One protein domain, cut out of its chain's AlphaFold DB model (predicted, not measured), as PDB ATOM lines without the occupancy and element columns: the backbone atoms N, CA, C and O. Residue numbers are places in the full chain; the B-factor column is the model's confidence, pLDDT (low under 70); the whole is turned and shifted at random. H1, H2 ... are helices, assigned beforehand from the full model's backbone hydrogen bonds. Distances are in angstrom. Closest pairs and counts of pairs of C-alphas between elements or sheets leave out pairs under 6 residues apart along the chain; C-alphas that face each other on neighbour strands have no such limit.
ATOM      1  N   ARG A   2     281.466 343.986  87.416       80.31
ATOM      2  CA  ARG A   2     281.698 345.190  88.225       80.31
ATOM      3  C   ARG A   2     282.803 344.853  89.234       80.31
ATOM      4  O   ARG A   2     282.714 343.802  89.859       80.31
ATOM      5  N   LYS A   3     283.846 345.682  89.347       90.12
ATOM      6  CA  LYS A   3     284.897 345.497  90.368       90.12
ATOM      7  C   LYS A   3     284.261 345.458  91.766       90.12
ATOM      8  O   LYS A   3     283.243 346.124  91.981       90.12
ATOM      9  N   ALA A   4     284.820 344.676  92.683       90.94
ATOM     10  CA  ALA A   4     284.377 344.662  94.077       90.94
ATOM     11  C   ALA A   4     284.896 345.907  94.816       90.94
ATOM     12  O   ALA A   4     285.826 346.555  94.348       90.94
ATOM     13  N   VAL A   5     284.287 346.252  95.951       88.00
ATOM     14  CA  VAL A   5     284.902 347.179  96.917       88.00
ATOM     15  C   VAL A   5     286.015 346.399  97.639       88.00
ATOM     16  O   VAL A   5     285.760 345.245  97.994       88.00
ATOM     17  N   PRO A   6     287.232 346.950  97.827       91.56
ATOM     18  CA  PRO A   6     287.649 348.345  97.608       91.56
ATOM     19  C   PRO A   6     288.338 348.631  96.253       91.56
ATOM     20  O   PRO A   6     288.876 349.712  96.042       91.56
ATOM     21  N   ASP A   7     288.306 347.709  95.281       92.69
ATOM     22  CA  ASP A   7     288.951 347.880  93.957       92.69
ATOM     23  C   ASP A   7     288.261 348.917  93.041       92.69
ATOM     24  O   ASP A   7     288.640 349.121  91.876       92.69
ATOM     25  N   ARG A   8     287.202 349.552  93.543       93.56
ATOM     26  CA  ARG A   8     286.508 350.684  92.934       93.56
ATOM     27  C   ARG A   8     285.964 351.607  94.014       93.56
ATOM     28  O   ARG A   8     285.647 351.164  95.111       93.56
ATOM     29  N   TYR A   9     285.713 352.847  93.621       93.50
ATOM     30  CA  TYR A   9     284.905 353.763  94.410       93.50
ATOM     31  C   TYR A   9     283.441 353.295  94.542       93.50
ATOM     32  O   TYR A   9     282.936 352.529  93.694       93.50
ATOM     33  N   PRO A  10     282.748 353.751  95.602       92.75
ATOM     34  CA  PRO A  10     281.342 353.457  95.815       92.75
ATOM     35  C   PRO A  10     280.469 354.116  94.740       92.75
ATOM     36  O   PRO A  10     280.882 355.022  94.015       92.75
ATOM     37  N   SER A  11     279.245 353.625  94.611       91.38
ATOM     38  CA  SER A  11     278.246 354.128  93.675       91.38
ATOM     39  C   SER A  11     276.917 354.351  94.379       91.38
ATOM     40  O   SER A  11     276.699 353.830  95.464       91.38
ATOM     41  N   ASN A  12     275.965 354.992  93.704       92.38
ATOM     42  CA  ASN A  12     274.643 355.254  94.280       92.38
ATOM     43  C   ASN A  12     273.898 353.996  94.777       92.38
ATOM     44  O   ASN A  12     272.989 354.120  95.585       92.38
ATOM     45  N   THR A  13     274.242 352.792  94.297       93.38
ATOM     46  CA  THR A  13     273.608 351.538  94.751       93.38
ATOM     47  C   THR A  13     274.168 351.004  96.070       93.38
ATOM     48  O   THR A  13     273.574 350.106  96.651       93.38
ATOM     49  N   ASP A  14     275.335 351.485  96.496       93.69
ATOM     50  CA  ASP A  14     276.104 350.960  97.629       93.69
ATOM     51  C   ASP A  14     276.816 352.070  98.423       93.69
ATOM     52  O   ASP A  14     277.869 351.844  99.009       93.69
ATOM     53  N   SER A  15     276.245 353.279  98.433       95.50
ATOM     54  CA  SER A  15     276.794 354.452  99.119       95.50
ATOM     55  C   SER A  15     275.728 355.205  99.901       95.50
ATOM     56  O   SER A  15     274.572 355.252  99.479       95.50
ATOM     57  N   ILE A  16     276.149 355.907 100.952       97.00
ATOM     58  CA  ILE A  16     275.363 356.959 101.602       97.00
ATOM     59  C   ILE A  16     275.968 358.308 101.208       97.00
ATOM     60  O   ILE A  16     277.161 358.531 101.400       97.00
ATOM     61  N   GLY A  17     275.147 359.196 100.646       96.31
ATOM     62  CA  GLY A  17     275.527 360.586 100.397       96.31
ATOM     63  C   GLY A  17     275.226 361.452 101.617       96.31
ATOM     64  O   GLY A  17     274.115 361.401 102.141       96.31
ATOM     65  N   VAL A  18     276.205 362.247 102.056       96.88
ATOM     66  CA  VAL A  18     276.036 363.256 103.111       96.88
ATOM     67  C   VAL A  18     276.234 364.631 102.486       96.88
ATOM     68  O   VAL A  18     277.322 364.946 102.010       96.88
ATOM     69  N   GLU A  19     275.179 365.440 102.488       95.31
ATOM     70  CA  GLU A  19     275.195 366.792 101.928       95.31
ATOM     71  C   GLU A  19     275.433 367.822 103.040       95.31
ATOM     72  O   GLU A  19     274.728 367.836 104.051       95.31
ATOM     73  N   LEU A  20     276.416 368.704 102.845       94.62
ATOM     74  CA  LEU A  20     276.673 369.843 103.727       94.62
ATOM     75  C   LEU A  20     276.099 371.112 103.100       94.62
ATOM     76  O   LEU A  20     276.358 371.415 101.935       94.62
ATOM     77  N   VAL A  21     275.348 371.884 103.884       95.12
ATOM     78  CA  VAL A  21     274.816 373.171 103.422       95.12
ATOM     79  C   VAL A  21     275.958 374.181 103.321       95.12
ATOM     80  O   VAL A  21     276.547 374.549 104.338       95.12
ATOM     81  N   GLY A  22     276.232 374.662 102.110       92.50
ATOM     82  CA  GLY A  22     277.255 375.665 101.828       92.50
ATOM     83  C   GLY A  22     277.014 376.384 100.501       92.50
ATOM     84  O   GLY A  22     276.250 375.921  99.653       92.50
ATOM     85  N   GLU A  23     277.669 377.530 100.323       94.44
ATOM     86  CA  GLU A  23     277.531 378.383  99.141       94.44
ATOM     87  C   GLU A  23     278.820 378.393  98.310       94.44
ATOM     88  O   GLU A  23     279.924 378.427  98.854       94.44
ATOM     89  N   ALA A  24     278.684 378.375  96.983       95.94
ATOM     90  CA  ALA A  24     279.806 378.515  96.062       95.94
ATOM     91  C   ALA A  24     279.843 379.936  95.490       95.94
ATOM     92  O   ALA A  24     278.932 380.348  94.771       95.94
ATOM     93  N   LEU A  25     280.913 380.671  95.790       96.38
ATOM     94  CA  LEU A  25     281.100 382.074  95.427       96.38
ATOM     95  C   LEU A  25     282.156 382.241  94.315       96.38
ATOM     96  O   LEU A  25     283.062 381.418  94.202       96.38
ATOM     97  N   PRO A  26     282.091 383.313  93.510       96.50
ATOM     98  CA  PRO A  26     281.077 384.362  93.552       96.50
ATOM     99  C   PRO A  26     279.796 383.963  92.797       96.50
ATOM    100  O   PRO A  26     279.832 383.206  91.827       96.50
ATOM    101  N   LEU A  27     278.646 384.498  93.223       94.75
ATOM    102  CA  LEU A  27     277.334 384.152  92.647       94.75
ATOM    103  C   LEU A  27     277.133 384.650  91.208       94.75
ATOM    104  O   LEU A  27     276.311 384.103  90.476       94.75
ATOM    105  N   ASN A  28     277.884 385.672  90.795       96.69
ATOM    106  CA  ASN A  28     277.822 386.239  89.448       96.69
ATOM    107  C   ASN A  28     278.652 385.463  88.409       96.69
ATOM    108  O   ASN A  28     278.599 385.804  87.231       96.69
ATOM    109  N   GLU A  29     279.407 384.436  88.808       96.81
ATOM    110  CA  GLU A  29     280.134 383.572  87.874       96.81
ATOM    111  C   GLU A  29     279.173 382.514  87.297       96.81
ATOM    112  O   GLU A  29     278.688 381.661  88.047       96.81
ATOM    113  N   PRO A  30     278.858 382.526  85.987       94.44
ATOM    114  CA  PRO A  30     277.913 381.576  85.397       94.44
ATOM    115  C   PRO A  30     278.446 380.137  85.339       94.44
ATOM    116  O   PRO A  30     277.646 379.205  85.297       94.44
ATOM    117  N   ASN A  31     279.768 379.931  85.341       94.25
ATOM    118  CA  ASN A  31     280.361 378.600  85.336       94.25
ATOM    119  C   ASN A  31     280.543 378.064  86.773       94.25
ATOM    120  O   ASN A  31     281.435 378.528  87.486       94.25
ATOM    121  N   PRO A  32     279.781 377.041  87.203       89.88
ATOM    122  CA  PRO A  32     279.884 376.504  88.559       89.88
ATOM    123  C   PRO A  32     281.264 375.912  88.872       89.88
ATOM    124  O   PRO A  32     281.668 375.945  90.030       89.88
ATOM    125  N   ASP A  33     282.021 375.438  87.875       90.69
ATOM    126  CA  ASP A  33     283.381 374.906  88.071       90.69
ATOM    127  C   ASP A  33     284.405 376.006  88.410       90.69
ATOM    128  O   ASP A  33     285.507 375.704  88.867       90.69
ATOM    129  N   ARG A  34     284.062 377.280  88.170       93.94
ATOM    130  CA  ARG A  34     284.889 378.452  88.504       93.94
ATOM    131  C   ARG A  34     284.501 379.107  89.828       93.94
ATOM    132  O   ARG A  34     285.166 380.049  90.250       93.94
ATOM    133  N   ARG A  35     283.443 378.618  90.475       96.31
ATOM    134  CA  ARG A  35     283.064 379.035  91.826       96.31
ATOM    135  C   ARG A  35     283.862 378.247  92.862       96.31
ATOM    136  O   ARG A  35     284.313 377.135  92.599       96.31
ATOM    137  N   THR A  36     283.969 378.802  94.056       96.00
ATOM    138  CA  THR A  36     284.638 378.198  95.206       96.00
ATOM    139  C   THR A  36     283.635 378.038  96.332       96.00
ATOM    140  O   THR A  36     283.030 379.021  96.760       96.00
ATOM    141  N   TYR A  37     283.462 376.811  96.814       95.38
ATOM    142  CA  TYR A  37     282.664 376.550  98.005       95.38
ATOM    143  C   TYR A  37     283.318 377.173  99.235       95.38
ATOM    144  O   TYR A  37     284.519 377.012  99.466       95.38
ATOM    145  N   ILE A  38     282.514 377.873 100.031       94.56
ATOM    146  CA  ILE A  38     282.932 378.334 101.352       94.56
ATOM    147  C   ILE A  38     283.164 377.134 102.275       94.56
ATOM    148  O   ILE A  38     282.514 376.093 102.150       94.56
ATOM    149  N   ALA A  39     284.105 377.277 103.206       90.69
ATOM    150  CA  ALA A  39     284.373 376.235 104.188       90.69
ATOM    151  C   ALA A  39     283.152 376.012 105.095       90.69
ATOM    152  O   ALA A  39     282.497 376.970 105.510       90.69
ATOM    153  N   ALA A  40     282.877 374.746 105.419       92.00
ATOM    154  CA  ALA A  40     281.849 374.392 106.387       92.00
ATOM    155  C   ALA A  40     282.205 374.987 107.766       92.00
ATOM    156  O   ALA A  40     283.358 374.858 108.196       92.00
ATOM    157  N   PRO A  41     281.255 375.630 108.472       94.00
ATOM    158  CA  PRO A  41     281.471 376.094 109.838       94.00
ATOM    159  C   PRO A  41     281.848 374.943 110.779       94.00
ATOM    160  O   PRO A  41     281.442 373.800 110.570       94.00
ATOM    161  N   GLU A  42     282.558 375.257 111.864       95.69
ATOM    162  CA  GLU A  42     283.026 374.260 112.839       95.69
ATOM    163  C   GLU A  42     281.891 373.378 113.377       95.69
ATOM    164  O   GLU A  42     282.010 372.160 113.344       95.69
ATOM    165  N   ALA A  43     280.735 373.958 113.713       97.06
ATOM    166  CA  ALA A  43     279.575 373.200 114.193       97.06
ATOM    167  C   ALA A  43     279.029 372.170 113.178       97.06
ATOM    168  O   ALA A  43     278.534 371.108 113.570       97.06
ATOM    169  N   GLN A  44     279.115 372.452 111.869       97.00
ATOM    170  CA  GLN A  44     278.767 371.458 110.845       97.00
ATOM    171  C   GLN A  44     279.812 370.339 110.795       97.00
ATOM    172  O   GLN A  44     279.437 369.176 110.671       97.00
ATOM    173  N   ASN A  45     281.100 370.666 110.937       97.31
ATOM    174  CA  ASN A  45     282.168 369.668 111.007       97.31
ATOM    175  C   ASN A  45     282.076 368.807 112.278       97.31
ATOM    176  O   ASN A  45     282.293 367.603 112.205       97.31
ATOM    177  N   ASP A  46     281.695 369.369 113.425       98.06
ATOM    178  CA  ASP A  46     281.452 368.599 114.653       98.06
ATOM    179  C   ASP A  46     280.315 367.590 114.458       98.06
ATOM    180  O   ASP A  46     280.454 366.409 114.784       98.06
ATOM    181  N   SER A  47     279.220 368.039 113.839       98.19
ATOM    182  CA  SER A  47     278.086 367.177 113.493       98.19
ATOM    183  C   SER A  47     278.482 366.095 112.482       98.19
ATOM    184  O   SER A  47     278.056 364.947 112.602       98.19
ATOM    185  N   LEU A  48     279.322 366.443 111.501       98.06
ATOM    186  CA  LEU A  48     279.819 365.511 110.496       98.06
ATOM    187  C   LEU A  48     280.721 364.439 111.115       98.06
ATOM    188  O   LEU A  48     280.502 363.263 110.843       98.06
ATOM    189  N   ARG A  49     281.682 364.812 111.973       98.31
ATOM    190  CA  ARG A  49     282.545 363.861 112.701       98.31
ATOM    191  C   ARG A  49     281.712 362.835 113.460       98.31
ATOM    192  O   ARG A  49     281.940 361.635 113.325       98.31
ATOM    193  N   TRP A  50     280.711 363.302 114.207       98.38
ATOM    194  CA  TRP A  50     279.803 362.412 114.929       98.38
ATOM    195  C   TRP A  50     279.045 361.477 113.976       98.38
ATOM    196  O   TRP A  50     279.051 360.265 114.173       98.38
ATOM    197  N   LEU A  51     278.454 362.012 112.905       98.50
ATOM    198  CA  LEU A  51     277.691 361.208 111.949       98.50
ATOM    199  C   LEU A  51     278.556 360.140 111.267       98.50
ATOM    200  O   LEU A  51     278.137 358.989 111.163       98.50
ATOM    201  N   ILE A  52     279.756 360.499 110.801       98.31
ATOM    202  CA  ILE A  52     280.656 359.551 110.137       98.31
ATOM    203  C   ILE A  52     281.118 358.464 111.114       98.31
ATOM    204  O   ILE A  52     281.151 357.294 110.728       98.31
ATOM    205  N   HIS A  53     281.401 358.816 112.372       98.25
ATOM    206  CA  HIS A  53     281.701 357.836 113.415       98.25
ATOM    207  C   HIS A  53     280.554 356.829 113.592       98.25
ATOM    208  O   HIS A  53     280.773 355.620 113.495       98.25
ATOM    209  N   GLU A  54     279.319 357.307 113.770       98.44
ATOM    210  CA  GLU A  54     278.162 356.430 113.977       98.44
ATOM    211  C   GLU A  54     277.860 355.552 112.757       98.44
ATOM    212  O   GLU A  54     277.546 354.370 112.913       98.44
ATOM    213  N   LEU A  55     277.995 356.087 111.539       98.19
ATOM    214  CA  LEU A  55     277.835 355.306 110.310       98.19
ATOM    215  C   LEU A  55     278.910 354.222 110.187       98.19
ATOM    216  O   LEU A  55     278.584 353.088 109.833       98.19
ATOM    217  N   SER A  56     280.169 354.548 110.504       98.00
ATOM    218  CA  SER A  56     281.275 353.588 110.473       98.00
ATOM    219  C   SER A  56     281.025 352.429 111.436       98.00
ATOM    220  O   SER A  56     281.095 351.269 111.024       98.00
ATOM    221  N   VAL A  57     280.651 352.728 112.684       98.31
ATOM    222  CA  VAL A  57     280.393 351.712 113.715       98.31
ATOM    223  C   VAL A  57     279.145 350.892 113.394       98.31
ATOM    224  O   VAL A  57     279.184 349.666 113.443       98.31
ATOM    225  N   THR A  58     278.040 351.543 113.029       98.38
ATOM    226  CA  THR A  58     276.746 350.869 112.830       98.38
ATOM    227  C   THR A  58     276.746 349.980 111.589       98.38
ATOM    228  O   THR A  58     276.235 348.859 111.612       98.38
ATOM    229  N   LEU A  59     277.313 350.473 110.486       97.12
ATOM    230  CA  LEU A  59     277.283 349.789 109.191       97.12
ATOM    231  C   LEU A  59     278.565 349.004 108.903       97.12
ATOM    232  O   LEU A  59     278.665 348.380 107.849       97.12
ATOM    233  N   HIS A  60     279.524 349.016 109.834       96.56
ATOM    234  CA  HIS A  60     280.842 348.399 109.683       96.56
ATOM    235  C   HIS A  60     281.590 348.891 108.430       96.56
ATOM    236  O   HIS A  60     282.317 348.137 107.781       96.56
ATOM    237  N   VAL A  61     281.407 350.168 108.079       95.19
ATOM    238  CA  VAL A  61     282.116 350.810 106.965       95.19
ATOM    239  C   VAL A  61     283.456 351.333 107.484       95.19
ATOM    240  O   VAL A  61     283.469 352.132 108.423       95.19
ATOM    241  N   PRO A  62     284.599 350.917 106.917       95.69
ATOM    242  CA  PRO A  62     285.894 351.407 107.366       95.69
ATOM    243  C   PRO A  62     286.081 352.875 106.972       95.69
ATOM    244  O   PRO A  62     285.653 353.307 105.905       95.69
ATOM    245  N   MET A  63     286.808 353.634 107.793       96.19
ATOM    246  CA  MET A  63     287.089 355.054 107.529       96.19
ATOM    247  C   MET A  63     287.860 355.296 106.219       96.19
ATOM    248  O   MET A  63     287.811 356.395 105.670       96.19
ATOM    249  N   SER A  64     288.542 354.274 105.685       95.19
ATOM    250  CA  SER A  64     289.175 354.311 104.359       95.19
ATOM    251  C   SER A  64     288.175 354.392 103.202       95.19
ATOM    252  O   SER A  64     288.571 354.756 102.100       95.19
ATOM    253  N   GLU A  65     286.900 354.078 103.449       95.81
ATOM    254  CA  GLU A  65     285.802 354.126 102.478       95.81
ATOM    255  C   GLU A  65     284.919 355.380 102.646       95.81
ATOM    256  O   GLU A  65     283.775 355.422 102.193       95.81
ATOM    257  N   VAL A  66     285.453 356.430 103.284       96.56
ATOM    258  CA  VAL A  66     284.823 357.754 103.364       96.56
ATOM    259  C   VAL A  66     285.531 358.698 102.395       96.56
ATOM    260  O   VAL A  66     286.700 359.046 102.570       96.56
ATOM    261  N   PHE A  67     284.817 359.133 101.357       95.56
ATOM    262  CA  PHE A  67     285.389 359.919 100.265       95.56
ATOM    263  C   PHE A  67     284.703 361.275 100.115       95.56
ATOM    264  O   PHE A  67     283.489 361.398 100.253       95.56
ATOM    265  N   ARG A  68     285.476 362.294  99.721       94.81
ATOM    266  CA  ARG A  68     284.900 363.538  99.187       94.81
ATOM    267  C   ARG A  68     284.348 363.274  97.791       94.81
ATOM    268  O   ARG A  68     284.943 362.517  97.024       94.81
ATOM    269  N   HIS A  69     283.283 363.970  97.417       92.62
ATOM    270  CA  HIS A  69     282.661 363.810  96.102       92.62
ATOM    271  C   HIS A  69     283.640 363.998  94.920       92.62
ATOM    272  O   HIS A  69     283.628 363.158  94.014       92.62
ATOM    273  N   PRO A  70     284.568 364.985  94.939       92.56
ATOM    274  CA  PRO A  70     285.556 365.138  93.868       92.56
ATOM    275  C   PRO A  70     286.572 363.991  93.754       92.56
ATOM    276  O   PRO A  70     287.251 363.896  92.735       92.56
ATOM    277  N   ALA A  71     286.705 363.131  94.773       92.56
ATOM    278  CA  ALA A  71     287.572 361.954  94.709       92.56
ATOM    279  C   ALA A  71     286.927 360.798  93.924       92.56
ATOM    280  O   ALA A  71     287.637 360.014  93.302       92.56
ATOM    281  N   VAL A  72     285.590 360.707  93.929       91.44
ATOM    282  CA  VAL A  72     284.844 359.588  93.322       91.44
ATOM    283  C   VAL A  72     284.221 359.932  91.967       91.44
ATOM    284  O   VAL A  72     283.946 359.034  91.174       91.44
ATOM    285  N   SER A  73     283.985 361.216  91.676       87.75
ATOM    286  CA  SER A  73     283.356 361.667  90.430       87.75
ATOM    287  C   SER A  73     283.796 363.078  90.037       87.75
ATOM    288  O   SER A  73     284.279 363.857  90.859       87.75
ATOM    289  N   ARG A  74     283.616 363.438  88.758       88.19
ATOM    290  CA  ARG A  74     283.923 364.789  88.267       88.19
ATOM    291  C   ARG A  74     282.947 365.795  88.883       88.19
ATOM    292  O   ARG A  74     281.766 365.812  88.536       88.19
ATOM    293  N   LYS A  75     283.481 366.657  89.746       88.62
ATOM    294  CA  LYS A  75     282.765 367.714  90.467       88.62
ATOM    295  C   LYS A  75     283.615 368.971  90.608       88.62
ATOM    296  O   LYS A  75     284.788 368.978  90.220       88.62
ATOM    297  N   ASN A  76     283.025 370.025  91.171       90.81
ATOM    298  CA  ASN A  76     283.784 371.203  91.565       90.81
ATOM    299  C   ASN A  76     284.851 370.778  92.586       90.81
ATOM    300  O   ASN A  76     284.550 370.151  93.596       90.81
ATOM    301  N   ARG A  77     286.114 371.124  92.328       90.81
ATOM    302  CA  ARG A  77     287.261 370.663  93.133       90.81
ATOM    303  C   ARG A  77     287.237 371.146  94.583       90.81
ATOM    304  O   ARG A  77     287.933 370.578  95.415       90.81
ATOM    305  N   THR A  78     286.485 372.206  94.863       92.56
ATOM    306  CA  THR A  78     286.366 372.807  96.196       92.56
ATOM    307  C   THR A  78     285.191 372.239  97.000       92.56
ATOM    308  O   THR A  78     285.089 372.504  98.195       92.56
ATOM    309  N   GLU A  79     284.335 371.413  96.384       90.75
ATOM    310  CA  GLU A  79     283.242 370.717  97.067       90.75
ATOM    311  C   GLU A  79     283.801 369.825  98.189       90.75
ATOM    312  O   GLU A  79     284.714 369.023  97.977       90.75
ATOM    313  N   ALA A  80     283.274 370.000  99.404       90.88
ATOM    314  CA  ALA A  80     283.735 369.334 100.625       90.88
ATOM    315  C   ALA A  80     285.226 369.554 100.983       90.88
ATOM    316  O   ALA A  80     285.773 368.823 101.814       90.88
ATOM    317  N   ALA A  81     285.907 370.562 100.419       89.31
ATOM    318  CA  ALA A  81     287.321 370.827 100.720       89.31
ATOM    319  C   ALA A  81     287.563 371.154 102.206       89.31
ATOM    320  O   ALA A  81     288.567 370.730 102.773       89.31
ATOM    321  N   GLY A  82     286.621 371.859 102.843       87.69
ATOM    322  CA  GLY A  82     286.653 372.179 104.275       87.69
ATOM    323  C   GLY A  82     285.986 371.145 105.187       87.69
ATOM    324  O   GLY A  82     285.924 371.376 106.391       87.69
ATOM    325  N   ALA A  83     285.466 370.041 104.637       92.56
ATOM    326  CA  ALA A  83     284.816 369.000 105.427       92.56
ATOM    327  C   ALA A  83     285.854 368.220 106.243       92.56
ATOM    328  O   ALA A  83     286.879 367.791 105.699       92.56
ATOM    329  N   GLN A  84     285.571 368.025 107.528       93.00
ATOM    330  CA  GLN A  84     286.399 367.262 108.457       93.00
ATOM    331  C   GLN A  84     285.533 366.225 109.169       93.00
ATOM    332  O   GLN A  84     284.469 366.567 109.680       93.00
ATOM    333  N   TRP A  85     285.997 364.978 109.194       92.62
ATOM    334  CA  TRP A  85     285.363 363.851 109.871       92.62
ATOM    335  C   TRP A  85     286.405 363.029 110.631       92.62
ATOM    336  O   TRP A  85     287.596 363.099 110.243       92.62
TER     337      TRP A  85
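This is residues 2 to 85 of the 85 residues of the protein "N-acetylmuramoyl-L-alanine amidase, family 2" of Burkholderia ambifaria MEX-5 (UniProt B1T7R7). This is a flat body with little regular structure: one long helix, H1, runs along one edge, and long looping stretches of chain, with the short named helix H2 among them, make up the rest. The printed part starts with a long unnamed stretch, residues 2 to 41, whose residues 24 to 25 and 36 to 37 pair antiparallel as a short loop folds back; after H2, the last residues return toward H1. The 84 printed residues hold two named helices, H1 then H2, and no named strand; the class is all helix, with 22 residues in named elements. The whole is only just loose, close to compact, with a radius of gyration of the C-alphas of 14.4 A and spans of 42 by 33 by 17 A.

H1, residues 42 to 59, runs 25.4 A from C-alpha 42 at (283.026, 374.260, 112.839) to C-alpha 59 at (277.283, 349.789, 109.191). H2 is residues 69 to 72, ending at (284.844, 359.588, 93.322).

H1 and H2 are apart, joined by a short link of 9 residues. Every O i to N i+4 pair of H1 is within hydrogen-bond range; H2 is too short for one.

The C-alphas farthest apart, of Asn 28 and His 60, are 43.0 A apart. The printed part has no cut, and no printed residue is under 70 in pLDDT.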